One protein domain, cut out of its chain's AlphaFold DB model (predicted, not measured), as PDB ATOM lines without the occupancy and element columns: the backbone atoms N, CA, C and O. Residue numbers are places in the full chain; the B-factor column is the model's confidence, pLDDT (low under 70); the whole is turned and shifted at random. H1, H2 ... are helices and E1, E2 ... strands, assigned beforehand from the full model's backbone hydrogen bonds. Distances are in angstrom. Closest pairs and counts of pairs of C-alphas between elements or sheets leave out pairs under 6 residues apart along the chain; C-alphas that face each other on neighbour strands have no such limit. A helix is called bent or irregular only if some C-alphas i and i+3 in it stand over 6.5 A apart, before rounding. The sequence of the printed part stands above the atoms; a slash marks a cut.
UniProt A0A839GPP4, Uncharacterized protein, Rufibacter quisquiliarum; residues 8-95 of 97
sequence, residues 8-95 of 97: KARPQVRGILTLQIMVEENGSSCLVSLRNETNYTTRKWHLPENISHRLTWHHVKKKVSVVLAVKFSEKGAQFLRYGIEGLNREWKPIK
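AT A GLANCE: This is residues 8 to 95 of the 97 residues of an uncharacterized protein of Rufibacter quisquiliarum (UniProt A0A839GPP4). A twisted antiparallel sheet, E2 E1 E3 E4, forms a wall, with H2 over E2 on one face. The 88 printed residues run H1 E1 E2 H2 E3 E4, class mixed. The whole is compact, radius of gyration of the C-alphas 13.3 A, spans 38 by 27 by 20 A.

IN THESE COORDINATES: Find E1, residues 15 to 23, 25.3 A long, from C-alpha 15 at (95.607, 10.061, 62.817). E2, 29 to 38, bends by 63 degrees at residue 32. E3 is 64 to 73, 28.9 A; E4, 76 to 82, ends at (82.359, -1.202, 56.298). H2 is 47 to 54; H1, 8 to 12, is only just irregular, C-alphas 8 and 11 being 6.8 A apart.

HOW THE PARTS SIT: Look for 2.8 A within hydrogen-bond range: N 18 and O 35 in hairpin E1 and E2, N 17 and O 70 between E1 and E3, N 69 and O 80 in hairpin E3 and E4. H2's height over the sheet is 8.4 A; its closest C-alphas to E2 are Ser 52 and Cys 30, 5.0 A. E2, H2, E3 form a split strand-helix-strand unit, E1 between its strands, crossover left-handed. H1 only grazes the sheet. Every O i to N i+4 pair is within range in H2; H1 has 0 of 1, and 1 of 2 O i to N i+3.

THE WHOLE: The printed part has no cut and no long link; pLDDT is under 70 at 59, 85 to 89 and 95.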
ATOM      1  N   LYS A   8     108.993  11.204  51.615       83.38
ATOM      2  CA  LYS A   8     109.583  11.550  52.919       83.38
ATOM      3  C   LYS A   8     108.554  11.989  53.973       83.38
ATOM      4  O   LYS A   8     108.823  11.883  55.165       83.38
ATOM      5  N   ALA A   9     107.391  12.485  53.546       81.94
ATOM      6  CA  ALA A   9     106.319  12.935  54.432       81.94
ATOM      7  C   ALA A   9     105.324  11.815  54.779       81.94
ATOM      8  O   ALA A   9     104.640  11.901  55.796       81.94
ATOM      9  N   ARG A  10     105.241  10.740  53.980       81.81
ATOM     10  CA  ARG A  10     104.268   9.655  54.212       81.81
ATOM     11  C   ARG A  10     104.448   8.961  55.579       81.81
ATOM     12  O   ARG A  10     103.429   8.739  56.232       81.81
ATOM     13  N   PRO A  11     105.676   8.698  56.080       83.75
ATOM     14  CA  PRO A  11     105.887   8.128  57.415       83.75
ATOM     15  C   PRO A  11     105.542   9.072  58.569       83.75
ATOM     16  O   PRO A  11     105.528   8.631  59.715       83.75
ATOM     17  N   GLN A  12     105.292  10.358  58.305       88.50
ATOM     18  CA  GLN A  12     104.980  11.373  59.320       88.50
ATOM     19  C   GLN A  12     103.471  11.569  59.506       88.50
ATOM     20  O   GLN A  12     103.038  12.220  60.458       88.50
ATOM     21  N   VAL A  13     102.653  11.003  58.611       89.25
ATOM     22  CA  VAL A  13     101.196  11.086  58.708       89.25
ATOM     23  C   VAL A  13     100.727  10.304  59.935       89.25
ATOM     24  O   VAL A  13     101.104   9.151  60.150       89.25
ATOM     25  N   ARG A  14      99.909  10.937  60.765       92.81
ATOM     26  CA  ARG A  14      99.322  10.395  61.992       92.81
ATOM     27  C   ARG A  14      97.842  10.730  62.023       92.81
ATOM     28  O   ARG A  14      97.448  11.777  61.524       92.81
ATOM     29  N   GLY A  15      97.046   9.861  62.636       94.12
ATOM     30  CA  GLY A  15      95.607  10.061  62.817       94.12
ATOM     31  C   GLY A  15      94.764   9.216  61.868       94.12
ATOM     32  O   GLY A  15      95.240   8.207  61.339       94.12
ATOM     33  N   ILE A  16      93.497   9.591  61.691       94.50
ATOM     34  CA  ILE A  16      92.513   8.783  60.960       94.50
ATOM     35  C   ILE A  16      91.928   9.572  59.791       94.50
ATOM     36  O   ILE A  16      91.507  10.717  59.927       94.50
ATOM     37  N   LEU A  17      91.890   8.936  58.626       93.56
ATOM     38  CA  LEU A  17      91.190   9.412  57.443       93.56
ATOM     39  C   LEU A  17      89.980   8.516  57.194       93.56
ATOM     40  O   LEU A  17      90.147   7.324  56.947       93.56
ATOM     41  N   THR A  18      88.774   9.067  57.214       94.31
ATOM     42  CA  THR A  18      87.554   8.321  56.892       94.31
ATOM     43  C   THR A  18      86.984   8.799  55.569       94.31
ATOM     44  O   THR A  18      86.784   9.992  55.356       94.31
ATOM     45  N   LEU A  19      86.716   7.846  54.684       93.06
ATOM     46  CA  LEU A  19      86.157   8.057  53.360       93.06
ATOM     47  C   LEU A  19      84.832   7.322  53.270       93.06
ATOM     48  O   LEU A  19      84.771   6.129  53.565       93.06
ATOM     49  N   GLN A  20      83.797   8.004  52.806       93.69
ATOM     50  CA  GLN A  20      82.587   7.351  52.338       93.69
ATOM     51  C   GLN A  20      82.625   7.295  50.818       93.69
ATOM     52  O   GLN A  20      82.774   8.320  50.158       93.69
ATOM     53  N   ILE A  21      82.501   6.095  50.273       93.00
ATOM     54  CA  ILE A  21      82.614   5.808  48.850       93.00
ATOM     55  C   ILE A  21      81.307   5.170  48.402       93.00
ATOM     56  O   ILE A  21      80.857   4.189  48.992       93.00
ATOM     57  N   MET A  22      80.699   5.714  47.357       92.12
ATOM     58  CA  MET A  22      79.578   5.069  46.686       92.12
ATOM     59  C   MET A  22      80.133   4.172  45.592       92.12
ATOM     60  O   MET A  22      80.992   4.614  44.831       92.12
ATOM     61  N   VAL A  23      79.674   2.926  45.536       90.81
ATOM     62  CA  VAL A  23      80.081   1.962  44.513       90.81
ATOM     63  C   VAL A  23      78.837   1.513  43.760       90.81
ATOM     64  O   VAL A  23      77.879   1.030  44.368       90.81
ATOM     65  N   GLU A  24      78.860   1.705  42.447       89.88
ATOM     66  CA  GLU A  24      77.796   1.307  41.531       89.88
ATOM     67  C   GLU A  24      77.955  -0.160  41.103       89.88
ATOM     68  O   GLU A  24      79.021  -0.764  41.237       89.88
ATOM     69  N   GLU A  25      76.895  -0.744  40.543       87.50
ATOM     70  CA  GLU A  25      76.862  -2.155  40.114       87.50
ATOM     71  C   GLU A  25      77.888  -2.477  39.019       87.50
ATOM     72  O   GLU A  25      78.437  -3.575  38.971       87.50
ATOM     73  N   ASN A  26      78.213  -1.493  38.178       85.56
ATOM     74  CA  ASN A  26      79.245  -1.606  37.146       85.56
ATOM     75  C   ASN A  26      80.683  -1.528  37.705       85.56
ATOM     76  O   ASN A  26      81.640  -1.513  36.935       85.56
ATOM     77  N   GLY A  27      80.845  -1.434  39.030       83.56
ATOM     78  CA  GLY A  27      82.138  -1.333  39.704       83.56
ATOM     79  C   GLY A  27      82.759   0.067  39.689       83.56
ATOM     80  O   GLY A  27      83.826   0.249  40.277       83.56
ATOM     81  N   SER A  28      82.114   1.061  39.066       88.69
ATOM     82  CA  SER A  28      82.522   2.462  39.202       88.69
ATOM     83  C   SER A  28      82.276   2.957  40.625       88.69
ATOM     84  O   SER A  28      81.406   2.453  41.341       88.69
ATOM     85  N   SER A  29      83.071   3.931  41.065       91.19
ATOM     86  CA  SER A  29      82.922   4.480  42.407       91.19
ATOM     87  C   SER A  29      83.209   5.968  42.467       91.19
ATOM     88  O   SER A  29      83.882   6.508  41.595       91.19
ATOM     89  N   CYS A  30      82.702   6.638  43.496       91.38
ATOM     90  CA  CYS A  30      82.979   8.047  43.744       91.38
ATOM     91  C   CYS A  30      83.100   8.334  45.244       91.38
ATOM     92  O   CYS A  30      82.505   7.655  46.085       91.38
ATOM     93  N   LEU A  31      83.894   9.351  45.586       92.69
ATOM     94  CA  LEU A  31      84.001   9.849  46.955       92.69
ATOM     95  C   LEU A  31      82.767  10.693  47.289       92.69
ATOM     96  O   LEU A  31      82.518  11.704  46.639       92.69
ATOM     97  N   VAL A  32      82.038  10.299  48.328       93.38
ATOM     98  CA  VAL A  32      80.844  10.997  48.823       93.38
ATOM     99  C   VAL A  32      81.203  11.955  49.948       93.38
ATOM    100  O   VAL A  32      80.769  13.102  49.960       93.38
ATOM    101  N   SER A  33      81.991  11.487  50.916       93.12
ATOM    102  CA  SER A  33      82.362  12.290  52.078       93.12
ATOM    103  C   SER A  33      83.755  11.942  52.586       93.12
ATOM    104  O   SER A  33      84.256  10.830  52.405       93.12
ATOM    105  N   LEU A  34      84.392  12.933  53.204       92.88
ATOM    106  CA  LEU A  34      85.746  12.864  53.730       92.88
ATOM    107  C   LEU A  34      85.764  13.471  55.131       92.88
ATOM    108  O   LEU A  34      85.497  14.660  55.293       92.88
ATOM    109  N   ARG A  35      86.158  12.679  56.124       94.50
ATOM    110  CA  ARG A  35      86.509  13.166  57.458       94.50
ATOM    111  C   ARG A  35      88.007  12.989  57.651       94.50
ATOM    112  O   ARG A  35      88.525  11.877  57.564       94.50
ATOM    113  N   ASN A  36      88.702  14.097  57.864       93.94
ATOM    114  CA  ASN A  36      90.144  14.110  58.056       93.94
ATOM    115  C   ASN A  36      90.475  14.462  59.504       93.94
ATOM    116  O   ASN A  36      90.359  15.616  59.899       93.94
ATOM    117  N   GLU A  37      90.923  13.469  60.258       95.44
ATOM    118  CA  GLU A  37      91.435  13.603  61.623       95.44
ATOM    119  C   GLU A  37      92.937  13.294  61.651       95.44
ATOM    120  O   GLU A  37      93.469  12.776  62.633       95.44
ATOM    121  N   THR A  38      93.622  13.538  60.530       92.56
ATOM    122  CA  THR A  38      95.074  13.407  60.439       92.56
ATOM    123  C   THR A  38      95.773  14.727  60.749       92.56
ATOM    124  O   THR A  38      95.187  15.804  60.647       92.56
ATOM    125  N   ASN A  39      97.061  14.654  61.074       92.12
ATOM    126  CA  ASN A  39      97.927  15.823  61.257       92.12
ATOM    127  C   ASN A  39      98.313  16.533  59.940       92.12
ATOM    128  O   ASN A  39      99.131  17.449  59.965       92.12
ATOM    129  N   TYR A  40      97.750  16.136  58.793       87.81
ATOM    130  CA  TYR A  40      98.015  16.748  57.492       87.81
ATOM    131  C   TYR A  40      96.731  17.195  56.802       87.81
ATOM    132  O   TYR A  40      95.663  16.602  56.942       87.81
ATOM    133  N   THR A  41      96.849  18.224  55.966       84.81
ATOM    134  CA  THR A  41      95.768  18.622  55.064       84.81
ATOM    135  C   THR A  41      95.714  17.694  53.850       84.81
ATOM    136  O   THR A  41      96.724  17.396  53.213       84.81
ATOM    137  N   THR A  42      94.509  17.248  53.501       79.25
ATOM    138  CA  THR A  42      94.264  16.235  52.461       79.25
ATOM    139  C   THR A  42      94.000  16.819  51.074       79.25
ATOM    140  O   THR A  42      93.859  16.066  50.112       79.25
ATOM    141  N   ARG A  43      93.971  18.157  50.927       75.50
ATOM    142  CA  ARG A  43      93.681  18.845  49.649       75.50
ATOM    143  C   ARG A  43      94.596  18.398  48.508       75.50
ATOM    144  O   ARG A  43      94.147  18.289  47.377       75.50
ATOM    145  N   LYS A  44      95.865  18.108  48.808       76.00
ATOM    146  CA  LYS A  44      96.860  17.679  47.814       76.00
ATOM    147  C   LYS A  44      96.865  16.171  47.561       76.00
ATOM    148  O   LYS A  44      97.699  15.691  46.818       76.00
ATOM    149  N   TRP A  45      96.003  15.384  48.199       79.12
ATOM    150  CA  TRP A  45      96.112  13.918  48.140       79.12
ATOM    151  C   TRP A  45      95.370  13.306  46.947       79.12
ATOM    152  O   TRP A  45      95.418  12.088  46.771       79.12
ATOM    153  N   HIS A  46      94.703  14.133  46.128       83.00
ATOM    154  CA  HIS A  46      93.981  13.703  44.925       83.00
ATOM    155  C   HIS A  46      92.978  12.571  45.220       83.00
ATOM    156  O   HIS A  46      92.840  11.617  44.458       83.00
ATOM    157  N   LEU A  47      92.320  12.621  46.388       83.88
ATOM    158  CA  LEU A  47      91.452  11.540  46.872       83.88
ATOM    159  C   LEU A  47      90.248  11.274  45.955       83.88
ATOM    160  O   LEU A  47      90.034  10.100  45.660       83.88
ATOM    161  N   PRO A  48      89.502  12.288  45.463       84.31
ATOM    162  CA  PRO A  48      88.389  12.045  44.544       84.31
ATOM    163  C   PRO A  48      88.840  11.319  43.273       84.31
ATOM    164  O   PRO A  48      88.304  10.270  42.941       84.31
ATOM    165  N   GLU A  49      89.892  11.816  42.617       84.19
ATOM    166  CA  GLU A  49      90.441  11.239  41.382       84.19
ATOM    167  C   GLU A  49      90.956   9.811  41.603       84.19
ATOM    168  O   GLU A  49      90.680   8.900  40.821       84.19
ATOM    169  N   ASN A  50      91.674   9.588  42.705       84.31
ATOM    170  CA  ASN A  50      92.176   8.267  43.065       84.31
ATOM    171  C   ASN A  50      91.035   7.267  43.312       84.31
ATOM    172  O   ASN A  50      91.172   6.100  42.953       84.31
ATOM    173  N   ILE A  51      89.930   7.703  43.918       84.88
ATOM    174  CA  ILE A  51      88.771   6.846  44.191       84.88
ATOM    175  C   ILE A  51      87.993   6.560  42.912       84.88
ATOM    176  O   ILE A  51      87.676   5.405  42.650       84.88
ATOM    177  N   SER A  52      87.763   7.571  42.080       80.88
ATOM    178  CA  SER A  52      86.977   7.395  40.863       80.88
ATOM    179  C   SER A  52      87.691   6.591  39.777       80.88
ATOM    180  O   SER A  52      87.033   5.875  39.029       80.88
ATOM    181  N   HIS A  53      89.024   6.681  39.685       80.19
ATOM    182  CA  HIS A  53      89.766   6.125  38.544       80.19
ATOM    183  C   HIS A  53      90.754   5.006  38.885       80.19
ATOM    184  O   HIS A  53      91.190   4.304  37.977       80.19
ATOM    185  N   ARG A  54      91.164   4.844  40.152       77.19
ATOM    186  CA  ARG A  54      92.221   3.877  40.524       77.19
ATOM    187  C   ARG A  54      91.765   2.767  41.462       77.19
ATOM    188  O   ARG A  54      92.512   1.812  41.661       77.19
ATOM    189  N   LEU A  55      90.589   2.894  42.067       78.44
ATOM    190  CA  LEU A  55      90.013   1.866  42.926       78.44
ATOM    191  C   LEU A  55      89.169   0.915  42.080       78.44
ATOM    192  O   LEU A  55      88.180   1.319  41.475       78.44
ATOM    193  N   THR A  56      89.569  -0.353  42.045       76.88
ATOM    194  CA  THR A  56      88.827  -1.421  41.379       76.88
ATOM    195  C   THR A  56      87.984  -2.183  42.398       76.88
ATOM    196  O   THR A  56      88.471  -2.608  43.448       76.88
ATOM    197  N   TRP A  57      86.700  -2.365  42.087       81.44
ATOM    198  CA  TRP A  57      85.758  -3.110  42.918       81.44
ATOM    199  C   TRP A  57      85.366  -4.399  42.202       81.44
ATOM    200  O   TRP A  57      84.822  -4.368  41.101       81.44
ATOM    201  N   HIS A  58      85.643  -5.546  42.819       70.44
ATOM    202  CA  HIS A  58      85.217  -6.839  42.291       70.44
ATOM    203  C   HIS A  58      83.853  -7.217  42.880       70.44
ATOM    204  O   HIS A  58      83.710  -7.283  44.099       70.44
ATOM    205  N   HIS A  59      82.882  -7.481  42.000       62.88
ATOM    206  CA  HIS A  59      81.568  -8.063  42.307       62.88
ATOM    207  C   HIS A  59      80.746  -7.347  43.392       62.88
ATOM    208  O   HIS A  59      80.563  -7.847  44.502       62.88
ATOM    209  N   VAL A  60      80.146  -6.214  43.028       72.44
ATOM    210  CA  VAL A  60      79.046  -5.594  43.782       72.44
ATOM    211  C   VAL A  60      77.718  -5.980  43.129       72.44
ATOM    212  O   VAL A  60      77.428  -5.566  42.017       72.44
ATOM    213  N   LYS A  61      76.915  -6.817  43.808       80.06
ATOM    214  CA  LYS A  61      75.613  -7.311  43.300       80.06
ATOM    215  C   LYS A  61      74.512  -6.241  43.250       80.06
ATOM    216  O   LYS A  61      73.463  -6.480  42.670       80.06
ATOM    217  N   LYS A  62      74.723  -5.133  43.955       85.56
ATOM    218  CA  LYS A  62      73.828  -3.983  44.092       85.56
ATOM    219  C   LYS A  62      74.684  -2.764  44.419       85.56
ATOM    220  O   LYS A  62      75.787  -2.924  44.950       85.56
ATOM    221  N   LYS A  63      74.161  -1.568  44.165       88.75
ATOM    222  CA  LYS A  63      74.755  -0.312  44.638       88.75
ATOM    223  C   LYS A  63      74.975  -0.347  46.156       88.75
ATOM    224  O   LYS A  63      74.072  -0.708  46.913       88.75
ATOM    225  N   VAL A  64      76.167   0.039  46.615       89.38
ATOM    226  CA  VAL A  64      76.539   0.028  48.043       89.38
ATOM    227  C   VAL A  64      77.252   1.309  48.467       89.38
ATOM    228  O   VAL A  64      77.971   1.937  47.690       89.38
ATOM    229  N   SER A  65      77.079   1.677  49.738       90.12
ATOM    230  CA  SER A  65      77.854   2.732  50.396       90.12
ATOM    231  C   SER A  65      78.926   2.088  51.267       90.12
ATOM    232  O   SER A  65      78.618   1.463  52.280       90.12
ATOM    233  N   VAL A  66      80.186   2.269  50.888       89.94
ATOM    234  CA  VAL A  66      81.356   1.755  51.599       89.94
ATOM    235  C   VAL A  66      81.938   2.846  52.480       89.94
ATOM    236  O   VAL A  66      82.135   3.971  52.031       89.94
ATOM    237  N   VAL A  67      82.277   2.514  53.722       91.25
ATOM    238  CA  VAL A  67      83.088   3.394  54.573       91.25
ATOM    239  C   VAL A  67      84.471   2.784  54.721       91.25
ATOM    240  O   VAL A  67      84.601   1.646  55.163       91.25
ATOM    241  N   LEU A  68      85.504   3.533  54.346       90.62
ATOM    242  CA  LEU A  68      86.906   3.159  54.479       90.62
ATOM    243  C   LEU A  68      87.573   4.091  55.490       90.62
ATOM    244  O   LEU A  68      87.749   5.278  55.224       90.62
ATOM    245  N   ALA A  69      87.960   3.554  56.641       92.12
ATOM    246  CA  ALA A  69      88.805   4.249  57.598       92.12
ATOM    247  C   ALA A  69      90.260   3.827  57.385       92.12
ATOM    248  O   ALA A  69      90.550   2.637  57.308       92.12
ATOM    249  N   VAL A  70      91.173   4.788  57.307       91.75
ATOM    250  CA  VAL A  70      92.617   4.567  57.220       91.75
ATOM    251  C   VAL A  70      93.275   5.208  58.428       91.75
ATOM    252  O   VAL A  70      93.202   6.420  58.612       91.75
ATOM    253  N   LYS A  71      93.912   4.389  59.256       93.00
ATOM    254  CA  LYS A  71      94.663   4.819  60.429       93.00
ATOM    255  C   LYS A  71      96.136   4.884  60.071       93.00
ATOM    256  O   LYS A  71      96.710   3.880  59.658       93.00
ATOM    257  N   PHE A  72      96.746   6.042  60.280       92.25
ATOM    258  CA  PHE A  72      98.178   6.255  60.125       92.25
ATOM    259  C   PHE A  72      98.841   6.336  61.499       92.25
ATOM    260  O   PHE A  72      98.403   7.080  62.382       92.25
ATOM    261  N   SER A  73      99.899   5.554  61.685       90.69
ATOM    262  CA  SER A  73     100.670   5.477  62.924       90.69
ATOM    263  C   SER A  73     102.159   5.321  62.627       90.69
ATOM    264  O   SER A  73     102.557   5.150  61.476       90.69
ATOM    265  N   GLU A  74     102.984   5.322  63.672       86.50
ATOM    266  CA  GLU A  74     104.421   5.033  63.558       86.50
ATOM    267  C   GLU A  74     104.701   3.632  63.009       86.50
ATOM    268  O   GLU A  74     105.673   3.427  62.295       86.50
ATOM    269  N   LYS A  75     103.803   2.676  63.279       85.62
ATOM    270  CA  LYS A  75     103.893   1.286  62.802       85.62
ATOM    271  C   LYS A  75     103.418   1.123  61.353       85.62
ATOM    272  O   LYS A  75     103.303   0.005  60.859       85.62
ATOM    273  N   GLY A  76     103.092   2.229  60.690       86.12
ATOM    274  CA  GLY A  76     102.535   2.256  59.350       86.12
ATOM    275  C   GLY A  76     101.026   2.490  59.329       86.12
ATOM    276  O   GLY A  76     100.429   3.009  60.280       86.12
ATOM    277  N   ALA A  77     100.421   2.146  58.194       89.00
ATOM    278  CA  ALA A  77      99.039   2.453  57.880       89.00
ATOM    279  C   ALA A  77      98.204   1.179  57.913       89.00
ATOM    280  O   ALA A  77      98.639   0.116  57.470       89.00
ATOM    281  N   GLN A  78      96.993   1.290  58.434       92.00
ATOM    282  CA  GLN A  78      96.021   0.209  58.468       92.00
ATOM    283  C   GLN A  78      94.695   0.725  57.931       92.00
ATOM    284  O   GLN A  78      94.402   1.912  58.058       92.00
ATOM    285  N   PHE A  79      93.875  -0.152  57.370       90.44
ATOM    286  CA  PHE A  79      92.534   0.194  56.934       90.44
ATOM    287  C   PHE A  79      91.473  -0.697  57.565       90.44
ATOM    288  O   PHE A  79      91.723  -1.854  57.901       90.44
ATOM    289  N   LEU A  80      90.275  -0.147  57.678       89.94
ATOM    290  CA  LEU A  80      89.072  -0.822  58.127       89.94
ATOM    291  C   LEU A  80      87.935  -0.446  57.177       89.94
ATOM    292  O   LEU A  80      87.792   0.724  56.817       89.94
ATOM    293  N   ARG A  81      87.160  -1.434  56.725       87.31
ATOM    294  CA  ARG A  81      86.144  -1.253  55.682       87.31
ATOM    295  C   ARG A  81      84.779  -1.732  56.167       87.31
ATOM    296  O   ARG A  81      84.653  -2.862  56.613       87.31
ATOM    297  N   TYR A  82      83.757  -0.905  55.984       85.19
ATOM    298  CA  TYR A  82      82.359  -1.202  56.298       85.19
ATOM    299  C   TYR A  82      81.479  -1.083  55.048       85.19
ATOM    300  O   TYR A  82      81.866  -0.425  54.086       85.19
ATOM    301  N   GLY A  83      80.278  -1.669  55.075       74.38
ATOM    302  CA  GLY A  83      79.239  -1.419  54.063       74.38
ATOM    303  C   GLY A  83      79.190  -2.387  52.874       74.38
ATOM    304  O   GLY A  83      78.315  -2.257  52.026       74.38
ATOM    305  N   ILE A  84      80.068  -3.393  52.828       70.44
ATOM    306  CA  ILE A  84      79.916  -4.569  51.956       70.44
ATOM    307  C   ILE A  84      79.669  -5.775  52.861       70.44
ATOM    308  O   ILE A  84      80.405  -5.969  53.833       70.44
ATOM    309  N   GLU A  85      78.620  -6.546  52.569       61.16
ATOM    310  CA  GLU A  85      78.255  -7.749  53.322       61.16
ATOM    311  C   GLU A  85      79.483  -8.670  53.498       61.16
ATOM    312  O   GLU A  85      80.153  -9.038  52.534       61.16
ATOM    313  N   GLY A  86      79.797  -9.015  54.751       54.06
ATOM    314  CA  GLY A  86      80.625 -10.178  55.082       54.06
ATOM    315  C   GLY A  86      82.120  -9.997  55.371       54.06
ATOM    316  O   GLY A  86      82.707 -10.960  55.851       54.06
ATOM    317  N   LEU A  87      82.786  -8.853  55.156       59.44
ATOM    318  CA  LEU A  87      84.260  -8.835  55.284       59.44
ATOM    319  C   LEU A  87      84.865  -7.583  55.944       59.44
ATOM    320  O   LEU A  87      84.976  -6.527  55.318       59.44
ATOM    321  N   ASN A  88      85.427  -7.833  57.137       56.59
ATOM    322  CA  ASN A  88      86.483  -7.103  57.862       56.59
ATOM    323  C   ASN A  88      86.029  -6.042  58.874       56.59
ATOM    324  O   ASN A  88      86.048  -4.849  58.596       56.59
ATOM    325  N   ARG A  89      85.749  -6.491  60.106       68.25
ATOM    326  CA  ARG A  89      85.664  -5.632  61.305       68.25
ATOM    327  C   ARG A  89      87.030  -5.365  61.956       68.25
ATOM    328  O   ARG A  89      87.096  -4.792  63.038       68.25
ATOM    329  N   GLU A  90      88.110  -5.774  61.300       84.19
ATOM    330  CA  GLU A  90      89.472  -5.700  61.823       84.19
ATOM    331  C   GLU A  90      90.348  -4.787  60.970       84.19
ATOM    332  O   GLU A  90      90.207  -4.717  59.745       84.19
ATOM    333  N   TRP A  91      91.276  -4.103  61.638       86.88
ATOM    334  CA  TRP A  91      92.280  -3.270  60.992       86.88
ATOM    335  C   TRP A  91      93.276  -4.133  60.227       86.88
ATOM    336  O   TRP A  91      94.039  -4.896  60.817       86.88
ATOM    337  N   LYS A  92      93.316  -3.967  58.907       88.44
ATOM    338  CA  LYS A  92      94.265  -4.658  58.036       88.44
ATOM    339  C   LYS A  92      95.437  -3.749  57.692       88.44
ATOM    340  O   LYS A  92      95.204  -2.595  57.335       88.44
ATOM    341  N   PRO A  93      96.689  -4.225  57.774       87.12
ATOM    342  CA  PRO A  93      97.836  -3.426  57.371       87.12
ATOM    343  C   PRO A  93      97.757  -3.092  55.879       87.12
ATOM    344  O   PRO A  93      97.414  -3.937  55.051       87.12
ATOM    345  N   ILE A  94      98.096  -1.854  55.538       82.75
ATOM    346  CA  ILE A  94      98.347  -1.441  54.164       82.75
ATOM    347  C   ILE A  94      99.842  -1.651  53.911       82.75
ATOM    348  O   ILE A  94     100.682  -1.044  54.576       82.75
ATOM    349  N   LYS A  95     100.182  -2.504  52.939       66.88
ATOM    350  CA  LYS A  95     101.551  -2.609  52.415       66.88
ATOM    351  C   LYS A  95     101.846  -1.354  51.584       66.88
ATOM    352  O   LYS A  95     101.649  -1.362  50.375       66.88
TER     353      LYS A  95